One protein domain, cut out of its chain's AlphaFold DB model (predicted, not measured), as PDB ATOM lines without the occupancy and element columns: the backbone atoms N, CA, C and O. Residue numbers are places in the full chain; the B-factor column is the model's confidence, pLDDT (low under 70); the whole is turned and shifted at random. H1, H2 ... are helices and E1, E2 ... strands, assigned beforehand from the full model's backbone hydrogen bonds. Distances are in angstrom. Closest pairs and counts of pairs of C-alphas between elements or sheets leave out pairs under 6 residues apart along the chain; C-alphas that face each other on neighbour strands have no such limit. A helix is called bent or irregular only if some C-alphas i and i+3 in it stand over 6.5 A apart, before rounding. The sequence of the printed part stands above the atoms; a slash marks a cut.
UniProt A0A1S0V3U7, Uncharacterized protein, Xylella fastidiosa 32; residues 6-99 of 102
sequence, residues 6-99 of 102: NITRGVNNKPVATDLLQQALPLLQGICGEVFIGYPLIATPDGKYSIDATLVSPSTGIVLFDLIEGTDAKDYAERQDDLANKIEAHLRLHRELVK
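This is residues 6 to 99 of the 102 residues of an uncharacterized protein of Xylella fastidiosa 32 (UniProt A0A1S0V3U7). A four-stranded sheet, E1, E2, E5 and E6, has the helix H1 along one face; the hairpin E3 and E4 leads away from the ends of E2 and E5 as a second small sheet. The long helix H2 passes the sheet's edge at E6 and runs near E3, and residues 91 to 99, with the short helix H3, stick out. The printed part has 94 residues with three named helices and six named strands, in the order E1 H1 E2 E3 E4 E5 E6 H2 H3. The larger sheet is mixed, in the order E1 E2 E5 E6, and the class is mixed, helices and strands. The whole is compact, with a radius of gyration of the C-alphas of 13.8 A and spans of 36 by 32 by 23 A.

Find C-alpha 6 at (-37.644, 13.846, 24.443), where E1 begins; it runs to residue 9. H1 follows at residues 15 to 27, 19.3 A long; it is only just irregular, with C-alphas 23 and 26 6.52 A apart. Next come E2, residues 33 to 37, 13.3 A, then E3, residues 41 to 44, and E4, residues 47 to 50. E5, residues 53 to 57, is 13.1 A long and E6, residues 61 to 65, 13.2 A. H2 starts at C-alpha 76 (-25.707, 10.353, 48.223) and runs 24.1 A to residue 92. H3, residues 95 to 98, ends at C-alpha 98 (-17.409, 29.039, 29.084).

Begin with E1 and E2, parallel, where N 8 and O 35 are 2.8 A apart, within hydrogen-bond range. E2 and E5 are antiparallel, with N 36 and O 54 at 2.8 A. E5 and E6 form a hairpin, with N 55 and O 63 at 2.8 A. E1, H1 and E2 make a strand-helix-strand unit, two parallel neighbour strands with a helix between, and its crossover is left-handed. H1 is on the sheet at a height over the sheet of 9.4 A, over E2 and only just not over E5, on which 2 of its C-alphas fall; it runs along the strands, at 2 degrees to E2 on the local plane. E3 and E4 are a hairpin, with N 42 and O 49 at 2.8 A. E4 runs on into E5 across a break of 2 residues, at 61 degrees. H2 only grazes the four-stranded sheet with residues 80 to 87; its closest C-alphas to E6 are those of Ala 84 and Leu 64, 7.8 A. H2 and E3 are near each other, with 5 pairs of C-alphas within 10 A. H2, with residues 91 to 92 alone, and H3 only just touch, only at the corner by their link, with 3 pairs of C-alphas within 8 A; the closest are Arg 92 and Val 98, 6.0 A. H1 and H2 are apart. Every O i to N i+4 pair is within hydrogen-bond range in H2, and 7 of 9 in H1; H3 is too short for such a pair.

Look for the two C-alphas farthest apart, Thr 71 and Lys 99, at 41.8 A. The printed part has no cut and no long link; E6 to H2, with 10 residues between them, is short. Mean pLDDT of the printed part is 90.2, and no printed residue is under 70.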
ATOM      1  N   ASN A   6     -38.051  15.032  25.191       93.81
ATOM      2  CA  ASN A   6     -37.644  13.846  24.443       93.81
ATOM      3  C   ASN A   6     -36.738  12.985  25.318       93.81
ATOM      4  O   ASN A   6     -35.828  13.496  25.965       93.81
ATOM      5  N   ILE A   7     -36.990  11.677  25.351       93.88
ATOM      6  CA  ILE A   7     -36.242  10.738  26.191       93.88
ATOM      7  C   ILE A   7     -35.446   9.787  25.298       93.88
ATOM      8  O   ILE A   7     -36.014   9.018  24.525       93.88
ATOM      9  N   THR A   8     -34.123   9.811  25.445       94.44
ATOM     10  CA  THR A   8     -33.188   8.878  24.811       94.44
ATOM     11  C   THR A   8     -32.666   7.891  25.848       94.44
ATOM     12  O   THR A   8     -32.110   8.285  26.875       94.44
ATOM     13  N   ARG A   9     -32.821   6.590  25.579       90.12
ATOM     14  CA  ARG A   9     -32.475   5.530  26.532       90.12
ATOM     15  C   ARG A   9     -31.149   4.847  26.201       90.12
ATOM     16  O   ARG A   9     -31.009   4.241  25.142       90.12
ATOM     17  N   GLY A  10     -30.214   4.906  27.144       88.25
ATOM     18  CA  GLY A  10     -28.989   4.113  27.183       88.25
ATOM     19  C   GLY A  10     -29.057   2.952  28.175       88.25
ATOM     20  O   GLY A  10     -30.131   2.513  28.593       88.25
ATOM     21  N   VAL A  11     -27.881   2.449  28.558       85.44
ATOM     22  CA  VAL A  11     -27.742   1.383  29.560       85.44
ATOM     23  C   VAL A  11     -27.691   1.996  30.959       85.44
ATOM     24  O   VAL A  11     -26.834   2.828  31.237       85.44
ATOM     25  N   ASN A  12     -28.592   1.562  31.840       86.06
ATOM     26  CA  ASN A  12     -28.623   1.936  33.253       86.06
ATOM     27  C   ASN A  12     -28.924   0.686  34.106       86.06
ATOM     28  O   ASN A  12     -29.765  -0.130  33.727       86.06
ATOM     29  N   ASN A  13     -28.241   0.537  35.243       88.19
ATOM     30  CA  ASN A  13     -28.347  -0.626  36.136       88.19
ATOM     31  C   ASN A  13     -29.426  -0.484  37.235       88.19
ATOM     32  O   ASN A  13     -29.521  -1.348  38.103       88.19
ATOM     33  N   LYS A  14     -30.225   0.587  37.208       92.94
ATOM     34  CA  LYS A  14     -31.272   0.950  38.180       92.94
ATOM     35  C   LYS A  14     -32.642   0.982  37.481       92.94
ATOM     36  O   LYS A  14     -33.178   2.065  37.220       92.94
ATOM     37  N   PRO A  15     -33.168  -0.177  37.036       92.06
ATOM     38  CA  PRO A  15     -34.285  -0.233  36.097       92.06
ATOM     39  C   PRO A  15     -35.594   0.309  36.674       92.06
ATOM     40  O   PRO A  15     -36.323   0.964  35.932       92.06
ATOM     41  N   VAL A  16     -35.891   0.084  37.960       94.44
ATOM     42  CA  VAL A  16     -37.155   0.536  38.561       94.44
ATOM     43  C   VAL A  16     -37.115   2.042  38.782       94.44
ATOM     44  O   VAL A  16     -38.035   2.745  38.371       94.44
ATOM     45  N   ALA A  17     -36.025   2.563  39.352       95.38
ATOM     46  CA  ALA A  17     -35.870   4.004  39.549       95.38
ATOM     47  C   ALA A  17     -35.862   4.769  38.213       95.38
ATOM     48  O   ALA A  17     -36.459   5.838  38.089       95.38
ATOM     49  N   THR A  18     -35.226   4.193  37.190       95.19
ATOM     50  CA  THR A  18     -35.194   4.748  35.830       95.19
ATOM     51  C   THR A  18     -36.581   4.780  35.189       95.19
ATOM     52  O   THR A  18     -36.926   5.740  34.500       95.19
ATOM     53  N   ASP A  19     -37.388   3.737  35.382       94.69
ATOM     54  CA  ASP A  19     -38.755   3.683  34.862       94.69
ATOM     55  C   ASP A  19     -39.651   4.730  35.541       94.69
ATOM     56  O   ASP A  19     -40.332   5.497  34.862       94.69
ATOM     57  N   LEU A  20     -39.544   4.865  36.867       95.06
ATOM     58  CA  LEU A  20     -40.249   5.897  37.630       95.06
ATOM     59  C   LEU A  20     -39.878   7.313  37.177       95.06
ATOM     60  O   LEU A  20     -40.766   8.145  36.999       95.06
ATOM     61  N   LEU A  21     -38.590   7.592  36.942       95.19
ATOM     62  CA  LEU A  21     -38.151   8.892  36.429       95.19
ATOM     63  C   LEU A  21     -38.787   9.197  35.063       95.19
ATOM     64  O   LEU A  21     -39.299  10.297  34.851       95.19
ATOM     65  N   GLN A  22     -38.788   8.226  34.146       93.62
ATOM     66  CA  GLN A  22     -39.371   8.391  32.808       93.62
ATOM     67  C   GLN A  22     -40.883   8.629  32.849       93.62
ATOM     68  O   GLN A  22     -41.396   9.383  32.028       93.62
ATOM     69  N   GLN A  23     -41.590   8.016  33.801       93.75
ATOM     70  CA  GLN A  23     -43.016   8.263  34.010       93.75
ATOM     71  C   GLN A  23     -43.280   9.625  34.667       93.75
ATOM     72  O   GLN A  23     -44.281  10.266  34.358       93.75
ATOM     73  N   ALA A  24     -42.396  10.079  35.560       94.06
ATOM     74  CA  ALA A  24     -42.577  11.314  36.317       94.06
ATOM     75  C   ALA A  24     -42.273  12.578  35.498       94.06
ATOM     76  O   ALA A  24     -43.012  13.556  35.599       94.06
ATOM     77  N   LEU A  25     -41.212  12.578  34.683       91.94
ATOM     78  CA  LEU A  25     -40.759  13.775  33.957       91.94
ATOM     79  C   LEU A  25     -41.834  14.402  33.046       91.94
ATOM     80  O   LEU A  25     -41.998  15.619  33.113       91.94
ATOM     81  N   PRO A  26     -42.614  13.638  32.253       89.94
ATOM     82  CA  PRO A  26     -43.676  14.204  31.415       89.94
ATOM     83  C   PRO A  26     -44.861  14.786  32.199       89.94
ATOM     84  O   PRO A  26     -45.655  15.533  31.633       89.94
ATOM     85  N   LEU A  27     -45.017  14.429  33.480       91.00
ATOM     86  CA  LEU A  27     -46.095  14.934  34.339       91.00
ATOM     87  C   LEU A  27     -45.760  16.300  34.954       91.00
ATOM     88  O   LEU A  27     -46.646  16.972  35.485       91.00
ATOM     89  N   LEU A  28     -44.492  16.711  34.904       87.62
ATOM     90  CA  LEU A  28     -44.033  17.984  35.443       87.62
ATOM     91  C   LEU A  28     -44.319  19.112  34.448       87.62
ATOM     92  O   LEU A  28     -43.874  19.090  33.301       87.62
ATOM     93  N   GLN A  29     -45.058  20.123  34.898       85.38
ATOM     94  CA  GLN A  29     -45.343  21.305  34.089       85.38
ATOM     95  C   GLN A  29     -44.102  22.199  33.971       85.38
ATOM     96  O   GLN A  29     -43.369  22.383  34.942       85.38
ATOM     97  N   GLY A  30     -43.887  22.783  32.788       83.56
ATOM     98  CA  GLY A  30     -42.797  23.734  32.536       83.56
ATOM     99  C   GLY A  30     -41.417  23.101  32.332       83.56
ATOM    100  O   GLY A  30     -40.412  23.816  32.327       83.56
ATOM    101  N   ILE A  31     -41.346  21.776  32.165       87.19
ATOM    102  CA  ILE A  31     -40.109  21.080  31.800       87.19
ATOM    103  C   ILE A  31     -40.116  20.775  30.303       87.19
ATOM    104  O   ILE A  31     -41.052  20.187  29.768       87.19
ATOM    105  N   CYS A  32     -39.033  21.148  29.629       91.44
ATOM    106  CA  CYS A  32     -38.795  20.856  28.221       91.44
ATOM    107  C   CYS A  32     -37.324  20.498  27.986       91.44
ATOM    108  O   CYS A  32     -36.471  20.827  28.811       91.44
ATOM    109  N   GLY A  33     -37.021  19.856  26.859       93.69
ATOM    110  CA  GLY A  33     -35.650  19.532  26.461       93.69
ATOM    111  C   GLY A  33     -35.396  18.038  26.292       93.69
ATOM    112  O   GLY A  33     -36.311  17.254  26.052       93.69
ATOM    113  N   GLU A  34     -34.129  17.655  26.405       95.69
ATOM    114  CA  GLU A  34     -33.652  16.307  26.102       95.69
ATOM    115  C   GLU A  34     -33.228  15.591  27.382       95.69
ATOM    116  O   GLU A  34     -32.375  16.077  28.126       95.69
ATOM    117  N   VAL A  35     -33.803  14.420  27.629       95.75
ATOM    118  CA  VAL A  35     -33.459  13.537  28.742       95.75
ATOM    119  C   VAL A  35     -32.662  12.364  28.199       95.75
ATOM    120  O   VAL A  35     -33.141  11.603  27.360       95.75
ATOM    121  N   PHE A  36     -31.457  12.172  28.715       95.38
ATOM    122  CA  PHE A  36     -30.588  11.059  28.368       95.38
ATOM    123  C   PHE A  36     -30.456  10.128  29.565       95.38
ATOM    124  O   PHE A  36     -29.921  10.527  30.593       95.38
ATOM    125  N   ILE A  37     -30.920   8.889  29.438       95.31
ATOM    126  CA  ILE A  37     -30.784   7.859  30.473       95.31
ATOM    127  C   ILE A  37     -29.475   7.096  30.262       95.31
ATOM    128  O   ILE A  37     -29.224   6.608  29.161       95.31
ATOM    129  N   GLY A  38     -28.666   6.941  31.308       92.06
ATOM    130  CA  GLY A  38     -27.381   6.233  31.279       92.06
ATOM    131  C   GLY A  38     -26.235   7.037  30.655       92.06
ATOM    132  O   GLY A  38     -25.218   6.463  30.261       92.06
ATOM    133  N   TYR A  39     -26.408   8.353  30.517       91.50
ATOM    134  CA  TYR A  39     -25.469   9.262  29.868       91.50
ATOM    135  C   TYR A  39     -25.366  10.597  30.623       91.50
ATOM    136  O   TYR A  39     -26.312  10.990  31.314       91.50
ATOM    137  N   PRO A  40     -24.265  11.346  30.424       88.50
ATOM    138  CA  PRO A  40     -23.091  11.011  29.609       88.50
ATOM    139  C   PRO A  40     -22.185   9.941  30.237       88.50
ATOM    140  O   PRO A  40     -22.242   9.654  31.432       88.50
ATOM    141  N   LEU A  41     -21.335   9.356  29.391       86.31
ATOM    142  CA  LEU A  41     -20.230   8.491  29.796       86.31
ATOM    143  C   LEU A  41     -18.953   9.330  29.824       86.31
ATOM    144  O   LEU A  41     -18.460   9.741  28.775       86.31
ATOM    145  N   ILE A  42     -18.417   9.569  31.016       83.50
ATOM    146  CA  ILE A  42     -17.202  10.357  31.218       83.50
ATOM    147  C   ILE A  42     -16.042   9.413  31.504       83.50
ATOM    148  O   ILE A  42     -16.102   8.578  32.404       83.50
ATOM    149  N   ALA A  43     -14.963   9.548  30.738       79.38
ATOM    150  CA  ALA A  43     -13.709   8.886  31.063       79.38
ATOM    151  C   ALA A  43     -13.011   9.654  32.191       79.38
ATOM    152  O   ALA A  43     -12.709  10.837  32.052       79.38
ATOM    153  N   THR A  44     -12.751   8.969  33.297       76.94
ATOM    154  CA  THR A  44     -11.982   9.474  34.438       76.94
ATOM    155  C   THR A  44     -10.748   8.589  34.656       76.94
ATOM    156  O   THR A  44     -10.724   7.467  34.141       76.94
ATOM    157  N   PRO A  45      -9.719   9.049  35.394       76.88
ATOM    158  CA  PRO A  45      -8.558   8.219  35.731       76.88
ATOM    159  C   PRO A  45      -8.929   6.886  36.405       76.88
ATOM    160  O   PRO A  45      -8.296   5.872  36.128       76.88
ATOM    161  N   ASP A  46      -9.999   6.873  37.204       75.81
ATOM    162  CA  ASP A  46     -10.547   5.690  37.889       75.81
ATOM    163  C   ASP A  46     -11.480   4.829  37.016       75.81
ATOM    164  O   ASP A  46     -12.034   3.830  37.473       75.81
ATOM    165  N   GLY A  47     -11.658   5.183  35.740       78.06
ATOM    166  CA  GLY A  47     -12.452   4.421  34.779       78.06
ATOM    167  C   GLY A  47     -13.615   5.201  34.173       78.06
ATOM    168  O   GLY A  47     -13.671   6.432  34.195       78.06
ATOM    169  N   LYS A  48     -14.548   4.466  33.555       76.62
ATOM    170  CA  LYS A  48     -15.740   5.047  32.927       76.62
ATOM    171  C   LYS A  48     -16.785   5.342  33.992       76.62
ATOM    172  O   LYS A  48     -17.259   4.429  34.659       76.62
ATOM    173  N   TYR A  49     -17.160   6.605  34.096       79.44
ATOM    174  CA  TYR A  49     -18.203   7.079  34.984       79.44
ATOM    175  C   TYR A  49     -19.472   7.347  34.169       79.44
ATOM    176  O   TYR A  49     -19.446   8.129  33.216       79.44
ATOM    177  N   SER A  50     -20.566   6.663  34.501       85.12
ATOM    178  CA  SER A  50     -21.875   6.828  33.856       85.12
ATOM    179  C   SER A  50     -22.829   7.569  34.777       85.12
ATOM    180  O   SER A  50     -22.942   7.213  35.949       85.12
ATOM    181  N   ILE A  51     -23.552   8.539  34.232       91.00
ATOM    182  CA  ILE A  51     -24.598   9.269  34.952       91.00
ATOM    183  C   ILE A  51     -25.938   8.582  34.716       91.00
ATOM    184  O   ILE A  51     -26.205   8.125  33.602       91.00
ATOM    185  N   ASP A  52     -26.778   8.486  35.750       94.19
ATOM    186  CA  ASP A  52     -28.006   7.704  35.632       94.19
ATOM    187  C   ASP A  52     -29.000   8.321  34.661       94.19
ATOM    188  O   ASP A  52     -29.559   7.606  33.826       94.19
ATOM    189  N   ALA A  53     -29.198   9.633  34.755       95.50
ATOM    190  CA  ALA A  53     -29.880  10.404  33.736       95.50
ATOM    191  C   ALA A  53     -29.428  11.867  33.736       95.50
ATOM    192  O   ALA A  53     -29.031  12.412  34.764       95.50
ATOM    193  N   THR A  54     -29.543  12.516  32.583       96.12
ATOM    194  CA  THR A  54     -29.248  13.939  32.406       96.12
ATOM    195  C   THR A  54     -30.378  14.600  31.636       96.12
ATOM    196  O   THR A  54     -30.713  14.141  30.549       96.12
ATOM    197  N   LEU A  55     -30.937  15.687  32.161       95.75
ATOM    198  CA  LEU A  55     -31.826  16.583  31.424       95.75
ATOM    199  C   LEU A  55     -31.025  17.797  30.950       95.75
ATOM    200  O   LEU A  55     -30.415  18.495  31.757       95.75
ATOM    201  N   VAL A  56     -31.071  18.066  29.649       94.81
ATOM    202  CA  VAL A  56     -30.564  19.295  29.040       94.81
ATOM    203  C   VAL A  56     -31.756  20.116  28.578       94.81
ATOM    204  O   VAL A  56     -32.480  19.727  27.661       94.81
ATOM    205  N   SER A  57     -31.955  21.261  29.217       93.25
ATOM    206  CA  SER A  57     -33.098  22.133  29.002       93.25
ATOM    207  C   SER A  57     -32.666  23.587  28.821       93.25
ATOM    208  O   SER A  57     -31.828  24.078  29.579       93.25
ATOM    209  N   PRO A  58     -33.277  24.334  27.887       88.19
ATOM    210  CA  PRO A  58     -33.093  25.779  27.815       88.19
ATOM    211  C   PRO A  58     -33.569  26.523  29.072       88.19
ATOM    212  O   PRO A  58     -33.032  27.588  29.370       88.19
ATOM    213  N   SER A  59     -34.569  26.001  29.797       87.88
ATOM    214  CA  SER A  59     -35.156  26.686  30.959       87.88
ATOM    215  C   SER A  59     -34.414  26.399  32.264       87.88
ATOM    216  O   SER A  59     -34.281  27.297  33.091       87.88
ATOM    217  N   THR A  60     -33.901  25.179  32.447       88.75
ATOM    218  CA  THR A  60     -33.225  24.760  33.691       88.75
ATOM    219  C   THR A  60     -31.724  24.516  33.537       88.75
ATOM    220  O   THR A  60     -31.050  24.208  34.516       88.75
ATOM    221  N   GLY A  61     -31.173  24.633  32.327       90.88
ATOM    222  CA  GLY A  61     -29.784  24.280  32.047       90.88
ATOM    223  C   GLY A  61     -29.578  22.765  32.041       90.88
ATOM    224  O   GLY A  61     -30.279  22.042  31.337       90.88
ATOM    225  N   ILE A  62     -28.595  22.280  32.801       93.06
ATOM    226  CA  ILE A  62     -28.285  20.848  32.906       93.06
ATOM    227  C   ILE A  62     -28.689  20.365  34.296       93.06
ATOM    228  O   ILE A  62     -28.218  20.906  35.294       93.06
ATOM    229  N   VAL A  63     -29.526  19.332  34.353       94.81
ATOM    230  CA  VAL A  63     -29.920  18.653  35.592       94.81
ATOM    231  C   VAL A  63     -29.417  17.219  35.533       94.81
ATOM    232  O   VAL A  63     -29.696  16.496  34.577       94.81
ATOM    233  N   LEU A  64     -28.671  16.814  36.554       95.19
ATOM    234  CA  LEU A  64     -28.121  15.470  36.682       95.19
ATOM    235  C   LEU A  64     -28.949  14.703  37.708       95.19
ATOM    236  O   LEU A  64     -29.191  15.201  38.808       95.19
ATOM    237  N   PHE A  65     -29.372  13.499  37.354       94.81
ATOM    238  CA  PHE A  65     -30.092  12.609  38.251       94.81
ATOM    239  C   PHE A  65     -29.138  11.524  38.741       94.81
ATOM    240  O   PHE A  65     -28.563  10.788  37.939       94.81
ATOM    241  N   ASP A  66     -28.996  11.430  40.059       94.38
ATOM    242  CA  ASP A  66     -28.354  10.323  40.765       94.38
ATOM    243  C   ASP A  66     -29.467   9.459  41.366       94.38
ATOM    244  O   ASP A  66     -30.077   9.810  42.377       94.38
ATOM    245  N   LEU A  67     -29.815   8.379  40.669       94.38
ATOM    246  CA  LEU A  67     -30.955   7.536  41.019       94.38
ATOM    247  C   LEU A  67     -30.587   6.572  42.151       94.38
ATOM    248  O   LEU A  67     -29.455   6.106  42.251       94.38
ATOM    249  N   ILE A  68     -31.554   6.204  42.985       93.06
ATOM    250  CA  ILE A  68     -31.368   5.206  44.046       93.06
ATOM    251  C   ILE A  68     -32.256   4.006  43.725       93.06
ATOM    252  O   ILE A  68     -33.457   4.157  43.524       93.06
ATOM    253  N   GLU A  69     -31.656   2.818  43.674       90.94
ATOM    254  CA  GLU A  69     -32.365   1.548  43.521       90.94
ATOM    255  C   GLU A  69     -32.375   0.838  44.883       90.94
ATOM    256  O   GLU A  69     -31.319   0.597  45.471       90.94
ATOM    257  N   GLY A  70     -33.566   0.528  45.400       89.69
ATOM    258  CA  GLY A  70     -33.749   0.044  46.770       89.69
ATOM    259  C   GLY A  70     -33.988   1.175  47.776       89.69
ATOM    260  O   GLY A  70     -34.436   2.259  47.416       89.69
ATOM    261  N   THR A  71     -33.744   0.905  49.059       89.06
ATOM    262  CA  THR A  71     -34.128   1.801  50.168       89.06
ATOM    263  C   THR A  71     -32.961   2.538  50.817       89.06
ATOM    264  O   THR A  71     -33.183   3.379  51.683       89.06
ATOM    265  N   ASP A  72     -31.724   2.205  50.453       90.12
ATOM    266  CA  ASP A  72     -30.522   2.774  51.057       90.12
ATOM    267  C   ASP A  72     -29.918   3.840  50.140       90.12
ATOM    268  O   ASP A  72     -29.407   3.539  49.059       90.12
ATOM    269  N   ALA A  73     -29.986   5.095  50.582       87.62
ATOM    270  CA  ALA A  73     -29.431   6.227  49.852       87.62
ATOM    271  C   ALA A  73     -27.898   6.294  49.932       87.62
ATOM    272  O   ALA A  73     -27.285   6.924  49.064       87.62
ATOM    273  N   LYS A  74     -27.280   5.633  50.927       88.88
ATOM    274  CA  LYS A  74     -25.845   5.726  51.247       88.88
ATOM    275  C   LYS A  74     -25.371   7.188  51.285       88.88
ATOM    276  O   LYS A  74     -26.162   8.097  51.542       88.88
ATOM    277  N   ASP A  75     -24.100   7.427  50.984       91.75
ATOM    278  CA  ASP A  75     -23.475   8.751  50.932       91.75
ATOM    279  C   ASP A  75     -23.875   9.523  49.658       91.75
ATOM    280  O   ASP A  75     -23.045   9.909  48.836       91.75
ATOM    281  N   TYR A  76     -25.184   9.704  49.432       91.62
ATOM    282  CA  TYR A  76     -25.707  10.353  48.223       91.62
ATOM    283  C   TYR A  76     -25.200  11.785  48.052       91.62
ATOM    284  O   TYR A  76     -24.984  12.211  46.924       91.62
ATOM    285  N   ALA A  77     -24.976  12.507  49.153       93.44
ATOM    286  CA  ALA A  77     -24.458  13.868  49.109       93.44
ATOM    287  C   ALA A  77     -23.059  13.901  48.474       93.44
ATOM    288  O   ALA A  77     -22.836  14.644  47.523       93.44
ATOM    289  N   GLU A  78     -22.155  13.019  48.913       93.94
ATOM    290  CA  GLU A  78     -20.808  12.919  48.342       93.94
ATOM    291  C   GLU A  78     -20.843  12.498  46.868       93.94
ATOM    292  O   GLU A  78     -20.101  13.042  46.049       93.94
ATOM    293  N   ARG A  79     -21.743  11.574  46.491       91.06
ATOM    294  CA  ARG A  79     -21.919  11.195  45.078       91.06
ATOM    295  C   ARG A  79     -22.401  12.363  44.224       91.06
ATOM    296  O   ARG A  79     -21.914  12.525  43.108       91.06
ATOM    297  N   GLN A  80     -23.362  13.142  44.716       93.31
ATOM    298  CA  GLN A  80     -23.914  14.291  43.997       93.31
ATOM    299  C   GLN A  80     -22.883  15.414  43.851       93.31
ATOM    300  O   GLN A  80     -22.766  15.981  42.764       93.31
ATOM    301  N   ASP A  81     -22.091  15.681  44.891       94.25
ATOM    302  CA  ASP A  81     -20.995  16.651  44.833       94.25
ATOM    303  C   ASP A  81     -19.922  16.218  43.820       94.25
ATOM    304  O   ASP A  81     -19.495  17.013  42.979       94.25
ATOM    305  N   ASP A  82     -19.507  14.947  43.835       91.06
ATOM    306  CA  ASP A  82     -18.555  14.397  42.857       91.06
ATOM    307  C   ASP A  82     -19.099  14.487  41.420       91.06
ATOM    308  O   ASP A  82     -18.400  14.918  40.497       91.06
ATOM    309  N   LEU A  83     -20.376  14.146  41.237       91.19
ATOM    310  CA  LEU A  83     -21.083  14.208  39.962       91.19
ATOM    311  C   LEU A  83     -21.118  15.635  39.392       91.19
ATOM    312  O   LEU A  83     -20.781  15.844  38.220       91.19
ATOM    313  N   ALA A  84     -21.484  16.614  40.220       92.19
ATOM    314  CA  ALA A  84     -21.517  18.022  39.843       92.19
ATOM    315  C   ALA A  84     -20.120  18.523  39.446       92.19
ATOM    316  O   ALA A  84     -19.953  19.076  38.356       92.19
ATOM    317  N   ASN A  85     -19.107  18.246  40.273       91.56
ATOM    318  CA  ASN A  85     -17.724  18.649  40.018       91.56
ATOM    319  C   ASN A  85     -17.176  18.057  38.711       91.56
ATOM    320  O   ASN A  85     -16.555  18.764  37.913       91.56
ATOM    321  N   LYS A  86     -17.421  16.766  38.453       89.88
ATOM    322  CA  LYS A  86     -16.957  16.082  37.236       89.88
ATOM    323  C   LYS A  86     -17.579  16.661  35.974       89.88
ATOM    324  O   LYS A  86     -16.866  16.900  34.996       89.88
ATOM    325  N   ILE A  87     -18.888  16.899  35.984       90.88
ATOM    326  CA  ILE A  87     -19.587  17.485  34.838       90.88
ATOM    327  C   ILE A  87     -19.158  18.925  34.624       90.88
ATOM    328  O   ILE A  87     -18.857  19.305  33.496       90.88
ATOM    329  N   GLU A  88     -19.068  19.719  35.685       90.81
ATOM    330  CA  GLU A  88     -18.617  21.098  35.570       90.81
ATOM    331  C   GLU A  88     -17.200  21.169  34.983       90.81
ATOM    332  O   GLU A  88     -16.965  21.907  34.022       90.81
ATOM    333  N   ALA A  89     -16.270  20.363  35.501       90.12
ATOM    334  CA  ALA A  89     -14.914  20.275  34.978       90.12
ATOM    335  C   ALA A  89     -14.900  19.862  33.498       90.12
ATOM    336  O   ALA A  89     -14.195  20.484  32.705       90.12
ATOM    337  N   HIS A  90     -15.714  18.872  33.110       88.44
ATOM    338  CA  HIS A  90     -15.840  18.440  31.718       88.44
ATOM    339  C   HIS A  90     -16.350  19.571  30.814       88.44
ATOM    340  O   HIS A  90     -15.736  19.870  29.793       88.44
ATOM    341  N   LEU A  91     -17.416  20.269  31.217       89.19
ATOM    342  CA  LEU A  91     -17.998  21.378  30.457       89.19
ATOM    343  C   LEU A  91     -17.039  22.570  30.336       89.19
ATOM    344  O   LEU A  91     -17.012  23.227  29.295       89.19
ATOM    345  N   ARG A  92     -16.219  22.837  31.363       90.31
ATOM    346  CA  ARG A  92     -15.209  23.910  31.352       90.31
ATOM    347  C   ARG A  92     -14.110  23.698  30.304       90.31
ATOM    348  O   ARG A  92     -13.494  24.675  29.879       90.31
ATOM    349  N   LEU A  93     -13.882  22.464  29.844       89.62
ATOM    350  CA  LEU A  93     -12.943  22.184  28.748       89.62
ATOM    351  C   LEU A  93     -13.443  22.731  27.398       89.62
ATOM    352  O   LEU A  93     -12.640  23.020  26.507       89.62
ATOM    353  N   HIS A  94     -14.754  22.929  27.244       89.88
ATOM    354  CA  HIS A  94     -15.365  23.445  26.023       89.88
ATOM    355  C   HIS A  94     -15.443  24.974  26.068       89.88
ATOM    356  O   HIS A  94     -16.364  25.557  26.641       89.88
ATOM    357  N   ARG A  95     -14.477  25.650  25.428       87.31
ATOM    358  CA  ARG A  95     -14.362  27.126  25.445       87.31
ATOM    359  C   ARG A  95     -15.648  27.844  25.031       87.31
ATOM    360  O   ARG A  95     -15.938  28.912  25.564       87.31
ATOM    361  N   GLU A  96     -16.410  27.273  24.103       90.44
ATOM    362  CA  GLU A  96     -17.699  27.811  23.649       90.44
ATOM    363  C   GLU A  96     -18.763  27.858  24.753       90.44
ATOM    364  O   GLU A  96     -19.550  28.798  24.784       90.44
ATOM    365  N   LEU A  97     -18.736  26.910  25.695       87.00
ATOM    366  CA  LEU A  97     -19.661  26.859  26.827       87.00
ATOM    367  C   LEU A  97     -19.225  27.781  27.972       87.00
ATOM    368  O   LEU A  97     -20.035  28.150  28.816       87.00
ATOM    369  N   VAL A  98     -17.944  28.143  28.042       86.00
ATOM    370  CA  VAL A  98     -17.409  29.039  29.084       86.00
ATOM    371  C   VAL A  98     -17.503  30.505  28.667       86.00
ATOM    372  O   VAL A  98     -17.660  31.391  29.505       86.00
ATOM    373  N   LYS A  99     -17.416  30.783  27.364       84.19
ATOM    374  CA  LYS A  99     -17.423  32.143  26.830       84.19
ATOM    375  C   LYS A  99     -18.701  32.888  27.237       84.19
ATOM    376  O   LYS A  99     -19.795  32.512  26.839       84.19
TER     377      LYS A  99